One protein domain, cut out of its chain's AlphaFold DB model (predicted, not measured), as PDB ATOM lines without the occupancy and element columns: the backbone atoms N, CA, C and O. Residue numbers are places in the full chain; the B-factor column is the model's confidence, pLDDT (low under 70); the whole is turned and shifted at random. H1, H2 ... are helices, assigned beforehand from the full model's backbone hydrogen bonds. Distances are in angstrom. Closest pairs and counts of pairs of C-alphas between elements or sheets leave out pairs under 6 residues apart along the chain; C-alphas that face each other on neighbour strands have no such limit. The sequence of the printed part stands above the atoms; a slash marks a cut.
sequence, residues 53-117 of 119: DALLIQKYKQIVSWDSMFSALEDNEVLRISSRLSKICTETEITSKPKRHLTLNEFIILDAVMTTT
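This is residues 53 to 117 of the 119 residues of an uncharacterized protein of Thelazia callipaeda (UniProt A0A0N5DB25). What is the main picture? The longest helix, H4, stands in the middle, with H1 and H2 on one side of it and H3 set crosswise on the other. The helix contacts are few, and two long links without named elements, residues 71 to 82 and 92 to 103, are tied by a short antiparallel pairing of residues 79 to 80 with 101 to 102. What is it made of? The printed part has 65 residues, with four named helices in the order H1, H2, H3, H4 and no named strand; the class is all helix. It is compact, with a radius of gyration of the C-alphas of 11.5 A, and spans 30 by 27 by 17 A.

How does H1, residues 53 to 62, stand to H2, residues 66 to 70? They are close but not clearly touching; their closest C-alphas, of Lys 59 and Trp 66, are 7.6 A apart. What does H4, residues 104 to 116, meet? It touches H2 with residues 104 to 108 alone, the closest C-alphas being those of Phe 70 and Leu 104, 7.2 A apart. H3, residues 83 to 91, is close to H4 but not clearly touching, about perpendicular at 82 degrees, with the closest C-alphas, of Cys 89 and Leu 110, 6.9 A apart. H1 and H4 are only just apart, closest 8.0 A. Are the helix backbones complete? In H1, H2, H3 and H4 every O i to N i+4 pair is within hydrogen-bond range.

Where does H1 begin? C-alpha 53 is at (-33.818, -30.856, -36.232), and H1 is 14.2 A long. How long are the others? H2 measures 6.1 A, H3 12.4 A and H4 18.4 A, ending with C-alpha 116 at (-21.667, -39.669, -43.225).

How large is it? The two C-alphas farthest apart, of Gln 62 and Lys 97, are 32.4 A apart. How do the links run? H1 to H2 is tight, while H2 to H3 and H3 to H4 are long; the printed part has no cut. Where is confidence low? The model's pLDDT is under 70 at residues 53 to 64, 68 to 78 and 116 to 117.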
ATOM      1  N   ASP A  53     -33.872 -29.852 -37.289       58.09
ATOM      2  CA  ASP A  53     -33.818 -30.856 -36.232       58.09
ATOM      3  C   ASP A  53     -35.158 -31.585 -36.060       58.09
ATOM      4  O   ASP A  53     -35.185 -32.799 -35.878       58.09
ATOM      5  N   ALA A  54     -36.284 -30.872 -36.154       63.62
ATOM      6  CA  ALA A  54     -37.613 -31.462 -36.029       63.62
ATOM      7  C   ALA A  54     -37.936 -32.379 -37.219       63.62
ATOM      8  O   ALA A  54     -38.464 -33.476 -37.023       63.62
ATOM      9  N   LEU A  55     -37.557 -31.966 -38.435       64.75
ATOM     10  CA  LEU A  55     -37.755 -32.755 -39.654       64.75
ATOM     11  C   LEU A  55     -36.881 -34.012 -39.657       64.75
ATOM     12  O   LEU A  55     -37.372 -35.107 -39.922       64.75
ATOM     13  N   LEU A  56     -35.606 -33.892 -39.282       62.72
ATOM     14  CA  LEU A  56     -34.709 -35.041 -39.155       62.72
ATOM     15  C   LEU A  56     -35.239 -36.034 -38.116       62.72
ATOM     16  O   LEU A  56     -35.362 -37.224 -38.404       62.72
ATOM     17  N   ILE A  57     -35.646 -35.557 -36.935       64.62
ATOM     18  CA  ILE A  57     -36.234 -36.414 -35.896       64.62
ATOM     19  C   ILE A  57     -37.470 -37.157 -36.422       64.62
ATOM     20  O   ILE A  57     -37.637 -38.339 -36.115       64.62
ATOM     21  N   GLN A  58     -38.332 -36.502 -37.203       63.72
ATOM     22  CA  GLN A  58     -39.513 -37.146 -37.777       63.72
ATOM     23  C   GLN A  58     -39.147 -38.176 -38.852       63.72
ATOM     24  O   GLN A  58     -39.652 -39.298 -38.777       63.72
ATOM     25  N   LYS A  59     -38.231 -37.863 -39.778       64.81
ATOM     26  CA  LYS A  59     -37.734 -38.821 -40.778       64.81
ATOM     27  C   LYS A  59     -37.212 -40.094 -40.114       64.81
ATOM     28  O   LYS A  59     -37.647 -41.191 -40.465       64.81
ATOM     29  N   TYR A  60     -36.330 -39.953 -39.123       63.00
ATOM     30  CA  TYR A  60     -35.718 -41.098 -38.443       63.00
ATOM     31  C   TYR A  60     -36.702 -41.863 -37.542       63.00
ATOM     32  O   TYR A  60     -36.495 -43.050 -37.298       63.00
ATOM     33  N   LYS A  61     -37.785 -41.231 -37.067       64.69
ATOM     34  CA  LYS A  61     -38.826 -41.904 -36.267       64.69
ATOM     35  C   LYS A  61     -39.906 -42.595 -37.094       64.69
ATOM     36  O   LYS A  61     -40.435 -43.606 -36.641       64.69
ATOM     37  N   GLN A  62     -40.286 -42.030 -38.235       58.41
ATOM     38  CA  GLN A  62     -41.464 -42.462 -38.991       58.41
ATOM     39  C   GLN A  62     -41.130 -43.095 -40.353       58.41
ATOM     40  O   GLN A  62     -42.056 -43.495 -41.050       58.41
ATOM     41  N   ILE A  63     -39.843 -43.230 -40.720       62.44
ATOM     42  CA  ILE A  63     -39.386 -43.746 -42.030       62.44
ATOM     43  C   ILE A  63     -40.180 -43.075 -43.166       62.44
ATOM     44  O   ILE A  63     -40.800 -43.721 -44.007       62.44
ATOM     45  N   VAL A  64     -40.222 -41.745 -43.137       65.75
ATOM     46  CA  VAL A  64     -40.956 -40.942 -44.125       65.75
ATOM     47  C   VAL A  64     -39.988 -40.516 -45.223       65.75
ATOM     48  O   VAL A  64     -38.839 -40.171 -44.938       65.75
ATOM     49  N   SER A  65     -40.435 -40.550 -46.482       70.00
ATOM     50  CA  SER A  65     -39.650 -40.030 -47.605       70.00
ATOM     51  C   SER A  65     -39.542 -38.509 -47.538       70.00
ATOM     52  O   SER A  65     -40.468 -37.823 -47.096       70.00
ATOM     53  N   TRP A  66     -38.417 -37.968 -48.012       73.31
ATOM     54  CA  TRP A  66     -38.211 -36.522 -48.034       73.31
ATOM     55  C   TRP A  66     -39.256 -35.790 -48.882       73.31
ATOM     56  O   TRP A  66     -39.729 -34.742 -48.459       73.31
ATOM     57  N   ASP A  67     -39.698 -36.382 -49.996       71.25
ATOM     58  CA  ASP A  67     -40.755 -35.825 -50.850       71.25
ATOM     59  C   ASP A  67     -42.078 -35.637 -50.101       71.25
ATOM     60  O   ASP A  67     -42.731 -34.601 -50.225       71.25
ATOM     61  N   SER A  68     -42.461 -36.619 -49.280       69.56
ATOM     62  CA  SER A  68     -43.705 -36.573 -48.505       69.56
ATOM     63  C   SER A  68     -43.623 -35.541 -47.373       69.56
ATOM     64  O   SER A  68     -44.596 -34.853 -47.078       69.56
ATOM     65  N   MET A  69     -42.434 -35.370 -46.780       68.25
ATOM     66  CA  MET A  69     -42.190 -34.333 -45.774       68.25
ATOM     67  C   MET A  69     -42.181 -32.922 -46.367       68.25
ATOM     68  O   MET A  69     -42.717 -32.012 -45.744       68.25
ATOM     69  N   PHE A  70     -41.601 -32.737 -47.555       69.25
ATOM     70  CA  PHE A  70     -41.579 -31.440 -48.234       69.25
ATOM     71  C   PHE A  70     -42.950 -31.033 -48.755       69.25
ATOM     72  O   PHE A  70     -43.329 -29.886 -48.571       69.25
ATOM     73  N   SER A  71     -43.712 -31.981 -49.310       66.50
ATOM     74  CA  SER A  71     -45.071 -31.736 -49.821       66.50
ATOM     75  C   SER A  71     -46.049 -31.244 -48.743       66.50
ATOM     76  O   SER A  71     -47.114 -30.717 -49.062       66.50
ATOM     77  N   ALA A  72     -45.719 -31.454 -47.465       65.12
ATOM     78  CA  ALA A  72     -46.508 -31.015 -46.317       65.12
ATOM     79  C   ALA A  72     -46.132 -29.607 -45.807       65.12
ATOM     80  O   ALA A  72     -46.759 -29.121 -44.864       65.12
ATOM     81  N   LEU A  73     -45.113 -28.961 -46.386       66.06
ATOM     82  CA  LEU A  73     -44.717 -27.590 -46.059       66.06
ATOM     83  C   LEU A  73     -45.563 -26.600 -46.873       66.06
ATOM     84  O   LEU A  73     -45.772 -26.796 -48.066       66.06
ATOM     85  N   GLU A  74     -46.036 -25.521 -46.239       57.38
ATOM     86  CA  GLU A  74     -46.817 -24.474 -46.929       57.38
ATOM     87  C   GLU A  74     -46.006 -23.790 -48.046       57.38
ATOM     88  O   GLU A  74     -46.549 -23.533 -49.119       57.38
ATOM     89  N   ASP A  75     -44.699 -23.587 -47.839       59.41
ATOM     90  CA  ASP A  75     -43.749 -23.133 -48.861       59.41
ATOM     91  C   ASP A  75     -43.010 -24.339 -49.465       59.41
ATOM     92  O   ASP A  75     -41.905 -24.704 -49.056       59.41
ATOM     93  N   ASN A  76     -43.638 -24.965 -50.461       56.94
ATOM     94  CA  ASN A  76     -43.163 -26.184 -51.132       56.94
ATOM     95  C   ASN A  76     -41.810 -26.056 -51.862       56.94
ATOM     96  O   ASN A  76     -41.274 -27.052 -52.346       56.94
ATOM     97  N   GLU A  77     -41.246 -24.852 -51.971       60.50
ATOM     98  CA  GLU A  77     -40.025 -24.624 -52.748       60.50
ATOM     99  C   GLU A  77     -38.753 -24.573 -51.892       60.50
ATOM    100  O   GLU A  77     -37.663 -24.850 -52.402       60.50
ATOM    101  N   VAL A  78     -38.859 -24.236 -50.599       66.56
ATOM    102  CA  VAL A  78     -37.679 -23.912 -49.789       66.56
ATOM    103  C   VAL A  78     -37.818 -24.197 -48.289       66.56
ATOM    104  O   VAL A  78     -38.690 -23.674 -47.605       66.56
ATOM    105  N   LEU A  79     -36.846 -24.923 -47.731       73.62
ATOM    106  CA  LEU A  79     -36.678 -25.104 -46.289       73.62
ATOM    107  C   LEU A  79     -35.772 -24.043 -45.686       73.62
ATOM    108  O   LEU A  79     -34.602 -23.920 -46.049       73.62
ATOM    109  N   ARG A  80     -36.274 -23.323 -44.686       75.88
ATOM    110  CA  ARG A  80     -35.460 -22.373 -43.930       75.88
ATOM    111  C   ARG A  80     -34.470 -23.100 -43.017       75.88
ATOM    112  O   ARG A  80     -34.847 -23.967 -42.235       75.88
ATOM    113  N   ILE A  81     -33.203 -22.700 -43.067       74.06
ATOM    114  CA  ILE A  81     -32.118 -23.287 -42.275       74.06
ATOM    115  C   ILE A  81     -31.492 -22.280 -41.308       74.06
ATOM    116  O   ILE A  81     -31.534 -21.063 -41.508       74.06
ATOM    117  N   SER A  82     -30.886 -22.796 -40.237       76.44
ATOM    118  CA  SER A  82     -30.166 -21.976 -39.259       76.44
ATOM    119  C   SER A  82     -28.861 -21.413 -39.836       76.44
ATOM    120  O   SER A  82     -28.295 -21.943 -40.793       76.44
ATOM    121  N   SER A  83     -28.326 -20.356 -39.217       77.38
ATOM    122  CA  SER A  83     -27.037 -19.765 -39.612       77.38
ATOM    123  C   SER A  83     -25.872 -20.754 -39.509       77.38
ATOM    124  O   SER A  83     -24.951 -20.698 -40.320       77.38
ATOM    125  N   ARG A  84     -25.921 -21.684 -38.546       79.44
ATOM    126  CA  ARG A  84     -24.937 -22.764 -38.406       79.44
ATOM    127  C   ARG A  84     -24.979 -23.707 -39.606       79.44
ATOM    128  O   ARG A  84     -23.938 -24.008 -40.171       79.44
ATOM    129  N   LEU A  85     -26.173 -24.139 -40.008       76.44
ATOM    130  CA  LEU A  85     -26.345 -25.029 -41.158       76.44
ATOM    131  C   LEU A  85     -25.985 -24.329 -42.467       76.44
ATOM    132  O   LEU A  85     -25.385 -24.942 -43.335       76.44
ATOM    133  N   SER A  86     -26.267 -23.030 -42.576       82.19
ATOM    134  CA  SER A  86     -25.871 -22.214 -43.729       82.19
ATOM    135  C   SER A  86     -24.347 -22.164 -43.897       82.19
ATOM    136  O   SER A  86     -23.843 -22.280 -45.015       82.19
ATOM    137  N   LYS A  87     -23.598 -22.075 -42.787       82.31
ATOM    138  CA  LYS A  87     -22.133 -22.197 -42.802       82.31
ATOM    139  C   LYS A  87     -21.686 -23.583 -43.247       82.31
ATOM    140  O   LYS A  87     -20.913 -23.666 -44.191       82.31
ATOM    141  N   ILE A  88     -22.244 -24.641 -42.653       81.75
ATOM    142  CA  ILE A  88     -21.927 -26.028 -43.029       81.75
ATOM    143  C   ILE A  88     -22.175 -26.252 -44.525       81.75
ATOM    144  O   ILE A  88     -21.311 -26.789 -45.202       81.75
ATOM    145  N   CYS A  89     -23.297 -25.776 -45.074       84.25
ATOM    146  CA  CYS A  89     -23.601 -25.892 -46.505       84.25
ATOM    147  C   CYS A  89     -22.583 -25.168 -47.396       84.25
ATOM    148  O   CYS A  89     -22.343 -25.593 -48.521       84.25
ATOM    149  N   THR A  90     -21.998 -24.070 -46.914       86.62
ATOM    150  CA  THR A  90     -20.968 -23.330 -47.656       86.62
ATOM    151  C   THR A  90     -19.606 -24.023 -47.542       86.62
ATOM    152  O   THR A  90     -18.899 -24.144 -48.533       86.62
ATOM    153  N   GLU A  91     -19.255 -24.521 -46.355       87.50
ATOM    154  CA  GLU A  91     -18.002 -25.246 -46.077       87.50
ATOM    155  C   GLU A  91     -17.932 -26.607 -46.784       87.50
ATOM    156  O   GLU A  91     -16.854 -27.060 -47.148       87.50
ATOM    157  N   THR A  92     -19.083 -27.248 -46.985       83.25
ATOM    158  CA  THR A  92     -19.222 -28.550 -47.662       83.25
ATOM    159  C   THR A  92     -19.569 -28.417 -49.146       83.25
ATOM    160  O   THR A  92     -19.917 -29.404 -49.784       83.25
ATOM    161  N   GLU A  93     -19.504 -27.197 -49.692       87.06
ATOM    162  CA  GLU A  93     -19.776 -26.871 -51.102       87.06
ATOM    163  C   GLU A  93     -21.184 -27.253 -51.611       87.06
ATOM    164  O   GLU A  93     -21.449 -27.215 -52.812       87.06
ATOM    165  N   ILE A  94     -22.135 -27.534 -50.712       84.69
ATOM    166  CA  ILE A  94     -23.552 -27.763 -51.050       84.69
ATOM    167  C   ILE A  94     -24.163 -26.494 -51.654       84.69
ATOM    168  O   ILE A  94     -24.966 -26.545 -52.584       84.69
ATOM    169  N   THR A  95     -23.771 -25.333 -51.128       84.50
ATOM    170  CA  THR A  95     -24.183 -24.023 -51.632       84.50
ATOM    171  C   THR A  95     -22.969 -23.132 -51.849       84.50
ATOM    172  O   THR A  95     -22.127 -23.007 -50.966       84.50
ATOM    173  N   SER A  96     -22.927 -22.412 -52.970       83.25
ATOM    174  CA  SER A  96     -21.824 -21.493 -53.299       83.25
ATOM    175  C   SER A  96     -21.776 -20.217 -52.450       83.25
ATOM    176  O   SER A  96     -20.766 -19.516 -52.438       83.25
ATOM    177  N   LYS A  97     -22.873 -19.873 -51.765       86.19
ATOM    178  CA  LYS A  97     -22.987 -18.706 -50.881       86.19
ATOM    179  C   LYS A  97     -23.902 -19.029 -49.698       86.19
ATOM    180  O   LYS A  97     -24.809 -19.844 -49.865       86.19
ATOM    181  N   PRO A  98     -23.764 -18.320 -48.561       84.06
ATOM    182  CA  PRO A  98     -24.666 -18.474 -47.428       84.06
ATOM    183  C   PRO A  98     -26.113 -18.177 -47.829       84.06
ATOM    184  O   PRO A  98     -26.468 -17.037 -48.139       84.06
ATOM    185  N   LYS A  99     -26.965 -19.202 -47.804       81.81
ATOM    186  CA  LYS A  99     -28.414 -19.067 -47.994       81.81
ATOM    187  C   LYS A  99     -29.152 -19.349 -46.693       81.81
ATOM    188  O   LYS A  99     -28.703 -20.132 -45.860       81.81
ATOM    189  N   ARG A 100     -30.304 -18.698 -46.518       80.31
ATOM    190  CA  ARG A 100     -31.244 -18.972 -45.414       80.31
ATOM    191  C   ARG A 100     -32.231 -20.085 -45.742       80.31
ATOM    192  O   ARG A 100     -32.947 -20.512 -44.849       80.31
ATOM    193  N   HIS A 101     -32.267 -20.514 -46.996       83.25
ATOM    194  CA  HIS A 101     -33.265 -21.405 -47.554       83.25
ATOM    195  C   HIS A 101     -32.569 -22.444 -48.435       83.25
ATOM    196  O   HIS A 101     -31.679 -22.065 -49.202       83.25
ATOM    197  N   LEU A 102     -32.958 -23.712 -48.310       79.75
ATOM    198  CA  LEU A 102     -32.485 -24.825 -49.130       79.75
ATOM    199  C   LEU A 102     -33.634 -25.416 -49.935       79.75
ATOM    200  O   LEU A 102     -34.732 -25.605 -49.420       79.75
ATOM    201  N   THR A 103     -33.348 -25.765 -51.178       84.19
ATOM    202  CA  THR A 103     -34.200 -26.640 -51.987       84.19
ATOM    203  C   THR A 103     -34.202 -28.065 -51.424       84.19
ATOM    204  O   THR A 103     -33.304 -28.449 -50.669       84.19
ATOM    205  N   LEU A 104     -35.178 -28.882 -51.835       81.06
ATOM    206  CA  LEU A 104     -35.233 -30.310 -51.493       81.06
ATOM    207  C   LEU A 104     -33.906 -31.024 -51.794       81.06
ATOM    208  O   LEU A 104     -33.378 -31.726 -50.937       81.06
ATOM    209  N   ASN A 105     -33.324 -30.782 -52.971       83.94
ATOM    210  CA  ASN A 105     -32.061 -31.403 -53.372       83.94
ATOM    211  C   ASN A 105     -30.895 -30.990 -52.465       83.94
ATOM    212  O   ASN A 105     -30.170 -31.852 -51.974       83.94
ATOM    213  N   GLU A 106     -30.730 -29.688 -52.202       85.06
ATOM    214  CA  GLU A 106     -29.681 -29.187 -51.298       85.06
ATOM    215  C   GLU A 106     -29.848 -29.772 -49.882       85.06
ATOM    216  O   GLU A 106     -28.868 -30.083 -49.204       85.06
ATOM    217  N   PHE A 107     -31.089 -29.980 -49.442       81.00
ATOM    218  CA  PHE A 107     -31.383 -30.547 -48.136       81.00
ATOM    219  C   PHE A 107     -31.119 -32.060 -48.036       81.00
ATOM    220  O   PHE A 107     -30.562 -32.513 -47.036       81.00
ATOM    221  N   ILE A 108     -31.452 -32.840 -49.070       82.25
ATOM    222  CA  ILE A 108     -31.119 -34.273 -49.136       82.25
ATOM    223  C   ILE A 108     -29.601 -34.470 -49.054       82.25
ATOM    224  O   ILE A 108     -29.130 -35.341 -48.323       82.25
ATOM    225  N   ILE A 109     -28.841 -33.641 -49.775       83.50
ATOM    226  CA  ILE A 109     -27.376 -33.679 -49.760       83.50
ATOM    227  C   ILE A 109     -26.852 -33.318 -48.363       83.50
ATOM    228  O   ILE A 109     -25.976 -34.009 -47.850       83.50
ATOM    229  N   LEU A 110     -27.416 -32.296 -47.710       83.19
ATOM    230  CA  LEU A 110     -27.039 -31.926 -46.343       83.19
ATOM    231  C   LEU A 110     -27.291 -33.058 -45.335       83.19
ATOM    232  O   LEU A 110     -26.422 -33.327 -44.510       83.19
ATOM    233  N   ASP A 111     -28.444 -33.730 -45.391       79.62
ATOM    234  CA  ASP A 111     -28.732 -34.888 -44.531       79.62
ATOM    235  C   ASP A 111     -27.721 -36.015 -44.757       79.62
ATOM    236  O   ASP A 111     -27.194 -36.555 -43.786       79.62
ATOM    237  N   ALA A 112     -27.395 -36.315 -46.019       80.25
ATOM    238  CA  ALA A 112     -26.388 -37.314 -46.367       80.25
ATOM    239  C   ALA A 112     -25.007 -36.950 -45.798       80.25
ATOM    240  O   ALA A 112     -24.385 -37.774 -45.133       80.25
ATOM    241  N   VAL A 113     -24.562 -35.700 -45.971       80.00
ATOM    242  CA  VAL A 113     -23.297 -35.207 -45.405       80.00
ATOM    243  C   VAL A 113     -23.300 -35.319 -43.879       80.00
ATOM    244  O   VAL A 113     -22.332 -35.792 -43.290       80.00
ATOM    245  N   MET A 114     -24.392 -34.943 -43.215       75.50
ATOM    246  CA  MET A 114     -24.506 -35.007 -41.753       75.50
ATOM    247  C   MET A 114     -24.575 -36.444 -41.217       75.50
ATOM    248  O   MET A 114     -24.164 -36.684 -40.085       75.50
ATOM    249  N   THR A 115     -25.061 -37.408 -42.005       70.44
ATOM    250  CA  THR A 115     -25.057 -38.831 -41.621       70.44
ATOM    251  C   THR A 115     -23.725 -39.516 -41.888       70.44
ATOM    252  O   THR A 115     -23.327 -40.383 -41.113       70.44
ATOM    253  N   THR A 116     -23.007 -39.132 -42.946       63.09
ATOM    254  CA  THR A 116     -21.667 -39.669 -43.225       63.09
ATOM    255  C   THR A 116     -20.605 -39.075 -42.306       63.09
ATOM    256  O   THR A 116     -19.627 -39.743 -41.978       63.09
ATOM    257  N   THR A 117     -20.800 -37.836 -41.857       53.69
ATOM    258  CA  THR A 117     -19.897 -37.155 -40.926       53.69
ATOM    259  C   THR A 117     -20.350 -37.454 -39.499       53.69
ATOM    260  O   THR A 117     -21.050 -36.664 -38.872       53.69
TER     261      THR A 117